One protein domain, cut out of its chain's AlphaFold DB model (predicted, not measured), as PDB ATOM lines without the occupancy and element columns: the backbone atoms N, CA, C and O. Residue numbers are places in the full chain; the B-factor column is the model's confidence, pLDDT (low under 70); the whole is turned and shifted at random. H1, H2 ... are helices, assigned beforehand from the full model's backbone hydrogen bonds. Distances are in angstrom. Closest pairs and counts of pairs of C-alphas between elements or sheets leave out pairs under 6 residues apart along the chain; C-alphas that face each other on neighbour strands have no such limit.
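Overview. This is residues 4 to 59 of the 64 residues of an uncharacterized protein of Nitrospiraceae bacterium (UniProt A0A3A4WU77). One long straight helix, H1, makes the long axis, and after residue 37 a short link folds back so that a shorter helix, H2, packs crosswise on residues 24 to 31 of H1. Residues 4 to 19 of H1 stick out free as an arm beyond the body. The printed part has 56 residues with two named helices, H1 then H2, and no named strand: the class is all helix. It is only just loose, close to extended, with a radius of gyration of the C-alphas of 15.1 A, and spans 49 by 20 by 20 A.

Arrangement. H1, residues 4 to 37, touches H2, residues 45 to 59, with its residues 24 to 31 alone. The closest C-alphas are those of Ala 27 and Ile 51, 6.2 A apart. The two helices run opposite ways at a steep tilt of 61 degrees. In H1 and H2 every O i to N i+4 pair is within hydrogen-bond range.

Along the chain. H1 begins at C-alpha 4, (3.528, -27.620, -27.781), and is 48.2 A long from first to last C-alpha. H2 measures 21.3 A and ends at C-alpha 59, (31.731, -16.787, -10.893).

Size, cuts and confidence. The C-alphas farthest apart, those of Leu 4 and His 38, are 49.6 A apart. The link from H1 to H2 is short, with 7 residues. The printed part has no cut, and no printed residue is under 70 in pLDDT.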
ATOM      1  N   LEU A   4       3.968 -28.577 -28.797       88.38
ATOM      2  CA  LEU A   4       3.528 -27.620 -27.781       88.38
ATOM      3  C   LEU A   4       4.205 -27.853 -26.420       88.38
ATOM      4  O   LEU A   4       4.631 -26.897 -25.776       88.38
ATOM      5  N   ALA A   5       4.354 -29.112 -26.001       80.81
ATOM      6  CA  ALA A   5       4.984 -29.458 -24.727       80.81
ATOM      7  C   ALA A   5       6.477 -29.091 -24.716       80.81
ATOM      8  O   ALA A   5       6.986 -28.588 -23.718       80.81
ATOM      9  N   TYR A   6       7.168 -29.268 -25.847       78.56
ATOM     10  CA  TYR A   6       8.569 -28.868 -25.985       78.56
ATOM     11  C   TYR A   6       8.748 -27.341 -25.971       78.56
ATOM     12  O   TYR A   6       9.666 -26.835 -25.326       78.56
ATOM     13  N   LYS A   7       7.849 -26.588 -26.625       85.44
ATOM     14  CA  LYS A   7       7.861 -25.113 -26.591       85.44
ATOM     15  C   LYS A   7       7.634 -24.565 -25.179       85.44
ATOM     16  O   LYS A   7       8.335 -23.639 -24.776       85.44
ATOM     17  N   LEU A   8       6.696 -25.145 -24.425       85.81
ATOM     18  CA  LEU A   8       6.439 -24.763 -23.032       85.81
ATOM     19  C   LEU A   8       7.651 -25.045 -22.140       85.81
ATOM     20  O   LEU A   8       8.111 -24.143 -21.450       85.81
ATOM     21  N   TYR A   9       8.236 -26.239 -22.246       82.19
ATOM     22  CA  TYR A   9       9.463 -26.593 -21.532       82.19
ATOM     23  C   TYR A   9      10.617 -25.621 -21.818       82.19
ATOM     24  O   TYR A   9      11.296 -25.165 -20.900       82.19
ATOM     25  N   LYS A  10      10.837 -25.261 -23.091       84.44
ATOM     26  CA  LYS A  10      11.880 -24.295 -23.461       84.44
ATOM     27  C   LYS A  10      11.624 -22.907 -22.884       84.44
ATOM     28  O   LYS A  10      12.568 -22.276 -22.423       84.44
ATOM     29  N   ARG A  11      10.371 -22.450 -22.871       83.75
ATOM     30  CA  ARG A  11      10.004 -21.172 -22.254       83.75
ATOM     31  C   ARG A  11      10.243 -21.186 -20.746       83.75
ATOM     32  O   ARG A  11      10.831 -20.247 -20.236       83.75
ATOM     33  N   GLU A  12       9.848 -22.256 -20.060       82.06
ATOM     34  CA  GLU A  12      10.111 -22.415 -18.626       82.06
ATOM     35  C   GLU A  12      11.608 -22.418 -18.314       82.06
ATOM     36  O   GLU A  12      12.015 -21.802 -17.335       82.06
ATOM     37  N   GLN A  13      12.435 -23.061 -19.146       76.88
ATOM     38  CA  GLN A  13      13.885 -22.989 -18.982       76.88
ATOM     39  C   GLN A  13      14.406 -21.562 -19.123       76.88
ATOM     40  O   GLN A  13      15.145 -21.122 -18.254       76.88
ATOM     41  N   ILE A  14      14.009 -20.838 -20.175       77.69
ATOM     42  CA  ILE A  14      14.433 -19.444 -20.386       77.69
ATOM     43  C   ILE A  14      14.034 -18.583 -19.187       77.69
ATOM     44  O   ILE A  14      14.883 -17.907 -18.626       77.69
ATOM     45  N   THR A  15      12.784 -18.675 -18.732       74.38
ATOM     46  CA  THR A  15      12.308 -17.912 -17.570       74.38
ATOM     47  C   THR A  15      13.056 -18.270 -16.285       74.38
ATOM     48  O   THR A  15      13.297 -17.391 -15.467       74.38
ATOM     49  N   ARG A  16      13.449 -19.537 -16.093       70.94
ATOM     50  CA  ARG A  16      14.302 -19.933 -14.961       70.94
ATOM     51  C   ARG A  16      15.697 -19.326 -15.068       70.94
ATOM     52  O   ARG A  16      16.149 -18.755 -14.090       70.94
ATOM     53  N   PHE A  17      16.330 -19.383 -16.241       72.12
ATOM     54  CA  PHE A  17      17.638 -18.755 -16.455       72.12
ATOM     55  C   PHE A  17      17.587 -17.236 -16.233       72.12
ATOM     56  O   PHE A  17      18.436 -16.699 -15.539       72.12
ATOM     57  N   GLU A  18      16.556 -16.553 -16.738       71.81
ATOM     58  CA  GLU A  18      16.355 -15.115 -16.506       71.81
ATOM     59  C   GLU A  18      16.146 -14.787 -15.018       71.81
ATOM     60  O   GLU A  18      16.624 -13.760 -14.526       71.81
ATOM     61  N   ALA A  19      15.427 -15.647 -14.289       73.50
ATOM     62  CA  ALA A  19      15.218 -15.492 -12.854       73.50
ATOM     63  C   ALA A  19      16.507 -15.739 -12.056       73.50
ATOM     64  O   ALA A  19      16.789 -14.976 -11.134       73.50
ATOM     65  N   ASP A  20      17.295 -16.748 -12.432       73.94
ATOM     66  CA  ASP A  20      18.589 -17.053 -11.818       73.94
ATOM     67  C   ASP A  20      19.595 -15.911 -12.067       73.94
ATOM     68  O   ASP A  20      20.258 -15.467 -11.131       73.94
ATOM     69  N   ASP A  21      19.638 -15.347 -13.279       79.44
ATOM     70  CA  ASP A  21      20.463 -14.172 -13.599       79.44
ATOM     71  C   ASP A  21      20.037 -12.938 -12.785       79.44
ATOM     72  O   ASP A  21      20.874 -12.195 -12.264       79.44
ATOM     73  N   SER A  22      18.726 -12.725 -12.632       82.25
ATOM     74  CA  SER A  22      18.184 -11.618 -11.831       82.25
ATOM     75  C   SER A  22      18.504 -11.781 -10.343       82.25
ATOM     76  O   SER A  22      18.824 -10.804  -9.664       82.25
ATOM     77  N   LEU A  23      18.439 -13.014  -9.836       86.25
ATOM     78  CA  LEU A  23      18.774 -13.342  -8.455       86.25
ATOM     79  C   LEU A  23      20.271 -13.153  -8.189       86.25
ATOM     80  O   LEU A  23      20.641 -12.599  -7.156       86.25
ATOM     81  N   LEU A  24      21.129 -13.543  -9.132       87.62
ATOM     82  CA  LEU A  24      22.569 -13.314  -9.057       87.62
ATOM     83  C   LEU A  24      22.924 -11.826  -9.078       87.62
ATOM     84  O   LEU A  24      23.804 -11.393  -8.329       87.62
ATOM     85  N   LEU A  25      22.253 -11.032  -9.917       87.00
ATOM     86  CA  LEU A  25      22.440  -9.583  -9.939       87.00
ATOM     87  C   LEU A  25      22.072  -8.973  -8.583       87.00
ATOM     88  O   LEU A  25      22.852  -8.211  -8.018       87.00
ATOM     89  N   PHE A  26      20.919  -9.363  -8.036       88.19
ATOM     90  CA  PHE A  26      20.476  -8.921  -6.719       88.19
ATOM     91  C   PHE A  26      21.470  -9.317  -5.619       88.19
ATOM     92  O   PHE A  26      21.903  -8.463  -4.854       88.19
ATOM     93  N   ALA A  27      21.890 -10.583  -5.575       90.38
ATOM     94  CA  ALA A  27      22.841 -11.085  -4.585       90.38
ATOM     95  C   ALA A  27      24.184 -10.334  -4.631       90.38
ATOM     96  O   ALA A  27      24.712  -9.955  -3.585       90.38
ATOM     97  N   ASN A  28      24.712 -10.058  -5.830       89.75
ATOM     98  CA  ASN A  28      25.921  -9.243  -5.988       89.75
ATOM     99  C   ASN A  28      25.732  -7.825  -5.443       89.75
ATOM    100  O   ASN A  28      26.608  -7.330  -4.739       89.75
ATOM    101  N   GLU A  29      24.605  -7.182  -5.749       92.00
ATOM    102  CA  GLU A  29      24.358  -5.809  -5.312       92.00
ATOM    103  C   GLU A  29      24.237  -5.720  -3.789       92.00
ATOM    104  O   GLU A  29      24.807  -4.824  -3.173       92.00
ATOM    105  N   MET A  30      23.579  -6.691  -3.155       91.75
ATOM    106  CA  MET A  30      23.487  -6.746  -1.696       91.75
ATOM    107  C   MET A  30      24.866  -6.913  -1.041       91.75
ATOM    108  O   MET A  30      25.196  -6.193  -0.100       91.75
ATOM    109  N   VAL A  31      25.703  -7.816  -1.566       92.50
ATOM    110  CA  VAL A  31      27.085  -7.980  -1.089       92.50
ATOM    111  C   VAL A  31      27.874  -6.678  -1.256       92.50
ATOM    112  O   VAL A  31      28.571  -6.263  -0.333       92.50
ATOM    113  N   LEU A  32      27.722  -5.984  -2.389       92.12
ATOM    114  CA  LEU A  32      28.368  -4.691  -2.625       92.12
ATOM    115  C   LEU A  32      27.911  -3.616  -1.633       92.12
ATOM    116  O   LEU A  32      28.759  -2.916  -1.087       92.12
ATOM    117  N   LEU A  33      26.608  -3.491  -1.372       91.69
ATOM    118  CA  LEU A  33      26.065  -2.525  -0.411       91.69
ATOM    119  C   LEU A  33      26.616  -2.761   1.005       91.69
ATOM    120  O   LEU A  33      26.943  -1.811   1.718       91.69
ATOM    121  N   LYS A  34      26.770  -4.025   1.409       90.94
ATOM    122  CA  LYS A  34      27.358  -4.377   2.708       90.94
ATOM    123  C   LYS A  34      28.864  -4.112   2.756       90.94
ATOM    124  O   LYS A  34      29.345  -3.488   3.700       90.94
ATOM    125  N   ASP A  35      29.605  -4.533   1.733       92.12
ATOM    126  CA  ASP A  35      31.072  -4.472   1.728       92.12
ATOM    127  C   ASP A  35      31.609  -3.058   1.475       92.12
ATOM    128  O   ASP A  35      32.583  -2.636   2.102       92.12
ATOM    129  N   LYS A  36      30.990  -2.323   0.546       91.50
ATOM    130  CA  LYS A  36      31.465  -1.012   0.086       91.50
ATOM    131  C   LYS A  36      30.816   0.141   0.834       91.50
ATOM    132  O   LYS A  36      31.505   1.094   1.193       91.50
ATOM    133  N   ASP A  37      29.507   0.055   1.043       90.00
ATOM    134  CA  ASP A  37      28.728   1.145   1.632       90.00
ATOM    135  C   ASP A  37      28.486   0.930   3.137       90.00
ATOM    136  O   ASP A  37      27.885   1.780   3.793       90.00
ATOM    137  N   HIS A  38      28.999  -0.177   3.697       88.31
ATOM    138  CA  HIS A  38      28.877  -0.559   5.107       88.31
ATOM    139  C   HIS A  38      27.426  -0.567   5.605       88.31
ATOM    140  O   HIS A  38      27.153  -0.262   6.769       88.31
ATOM    141  N   ILE A  39      26.489  -0.903   4.714       92.19
ATOM    142  CA  ILE A  39      25.075  -0.999   5.057       92.19
ATOM    143  C   ILE A  39      24.850  -2.269   5.877       92.19
ATOM    144  O   ILE A  39      25.213  -3.370   5.461       92.19
ATOM    145  N   ASP A  40      24.208  -2.107   7.032       88.81
ATOM    146  CA  ASP A  40      23.711  -3.232   7.813       88.81
ATOM    147  C   ASP A  40      22.453  -3.800   7.148       88.81
ATOM    148  O   ASP A  40      21.408  -3.149   7.078       88.81
ATOM    149  N   LEU A  41      22.587  -5.010   6.608       88.62
ATOM    150  CA  LEU A  41      21.513  -5.741   5.943       88.62
ATOM    151  C   LEU A  41      20.772  -6.699   6.882       88.62
ATOM    152  O   LEU A  41      19.868  -7.393   6.425       88.62
ATOM    153  N   PHE A  42      21.137  -6.727   8.170       90.62
ATOM    154  CA  PHE A  42      20.556  -7.607   9.188       90.62
ATOM    155  C   PHE A  42      20.646  -9.104   8.864       90.62
ATOM    156  O   PHE A  42      19.835  -9.883   9.358       90.62
ATOM    157  N   TRP A  43      21.623  -9.500   8.048       90.12
ATOM    158  CA  TRP A  43      21.907 -10.907   7.775       90.12
ATOM    159  C   TRP A  43      22.526 -11.567   8.996       90.12
ATOM    160  O   TRP A  43      23.442 -11.004   9.607       90.12
ATOM    161  N   ASP A  44      22.047 -12.762   9.315       92.94
ATOM    162  CA  ASP A  44      22.790 -13.664  10.183       92.94
ATOM    163  C   ASP A  44      23.971 -14.316   9.430       92.94
ATOM    164  O   ASP A  44      24.169 -14.103   8.229       92.94
ATOM    165  N   GLU A  45      24.819 -15.045  10.164       91.00
ATOM    166  CA  GLU A  45      26.019 -15.680   9.594       91.00
ATOM    167  C   GLU A  45      25.661 -16.701   8.500       91.00
ATOM    168  O   GLU A  45      26.325 -16.746   7.464       91.00
ATOM    169  N   ASP A  46      24.577 -17.459   8.687       93.69
ATOM    170  CA  ASP A  46      24.145 -18.489   7.741       93.69
ATOM    171  C   ASP A  46      23.624 -17.863   6.434       93.69
ATOM    172  O   ASP A  46      23.960 -18.324   5.340       93.69
ATOM    173  N   GLU A  47      22.816 -16.801   6.520       89.25
ATOM    174  CA  GLU A  47      22.306 -16.054   5.368       89.25
ATOM    175  C   GLU A  47      23.438 -15.404   4.567       89.25
ATOM    176  O   GLU A  47      23.444 -15.459   3.331       89.25
ATOM    177  N   GLU A  48      24.415 -14.811   5.255       92.44
ATOM    178  CA  GLU A  48      25.566 -14.188   4.609       92.44
ATOM    179  C   GLU A  48      26.429 -15.216   3.866       92.44
ATOM    180  O   GLU A  48      26.762 -15.001   2.693       92.44
ATOM    181  N   ASP A  49      26.732 -16.350   4.499       92.69
ATOM    182  CA  ASP A  49      27.497 -17.436   3.884       92.69
ATOM    183  C   ASP A  49      26.782 -18.004   2.652       92.69
ATOM    184  O   ASP A  49      27.410 -18.271   1.619       92.69
ATOM    185  N   LEU A  50      25.456 -18.139   2.714       93.00
ATOM    186  CA  LEU A  50      24.648 -18.669   1.618       93.00
ATOM    187  C   LEU A  50      24.652 -17.721   0.409       93.00
ATOM    188  O   LEU A  50      24.871 -18.160  -0.725       93.00
ATOM    189  N   ILE A  51      24.467 -16.418   0.634       90.31
ATOM    190  CA  ILE A  51      24.457 -15.406  -0.434       90.31
ATOM    191  C   ILE A  51      25.849 -15.255  -1.056       90.31
ATOM    192  O   ILE A  51      25.978 -15.241  -2.286       90.31
ATOM    193  N   ARG A  52      26.906 -15.184  -0.238       91.81
ATOM    194  CA  ARG A  52      28.286 -15.091  -0.737       91.81
ATOM    195  C   ARG A  52      28.686 -16.350  -1.500       91.81
ATOM    196  O   ARG A  52      29.208 -16.238  -2.611       91.81
ATOM    197  N   GLY A  53      28.358 -17.530  -0.976       91.12
ATOM    198  CA  GLY A  53      28.593 -18.806  -1.647       91.12
ATOM    199  C   GLY A  53      27.870 -18.906  -2.991       91.12
ATOM    200  O   GLY A  53      28.453 -19.361  -3.975       91.12
ATOM    201  N   TYR A  54      26.631 -18.415  -3.076       88.81
ATOM    202  CA  TYR A  54      25.879 -18.358  -4.331       88.81
ATOM    203  C   TYR A  54      26.547 -17.448  -5.378       88.81
ATOM    204  O   TYR A  54      26.708 -17.835  -6.542       88.81
ATOM    205  N   VAL A  55      27.006 -16.263  -4.964       89.06
ATOM    206  CA  VAL A  55      27.739 -15.322  -5.828       89.06
ATOM    207  C   VAL A  55      29.065 -15.920  -6.310       89.06
ATOM    208  O   VAL A  55      29.404 -15.807  -7.490       89.06
ATOM    209  N   GLU A  56      29.826 -16.566  -5.428       88.25
ATOM    210  CA  GLU A  56      31.105 -17.195  -5.775       88.25
ATOM    211  C   GLU A  56      30.939 -18.400  -6.702       88.25
ATOM    212  O   GLU A  56      31.645 -18.500  -7.710       88.25
ATOM    213  N   ALA A  57      29.970 -19.275  -6.423       86.38
ATOM    214  CA  ALA A  57      29.665 -20.425  -7.270       86.38
ATOM    215  C   ALA A  57      29.349 -19.982  -8.706       86.38
ATOM    216  O   ALA A  57      29.847 -20.570  -9.666       86.38
ATOM    217  N   SER A  58      28.614 -18.881  -8.855       81.56
ATOM    218  CA  SER A  58      28.243 -18.322 -10.156       81.56
ATOM    219  C   SER A  58      29.432 -17.743 -10.937       81.56
ATOM    220  O   SER A  58      29.444 -17.799 -12.163       81.56
ATOM    221  N   LYS A  59      30.480 -17.254 -10.256       76.56
ATOM    222  CA  LYS A  59      31.731 -16.787 -10.893       76.56
ATOM    223  C   LYS A  59      32.603 -17.933 -11.415       76.56
ATOM    224  O   LYS A  59      33.437 -17.715 -12.291       76.56
TER     225      LYS A  59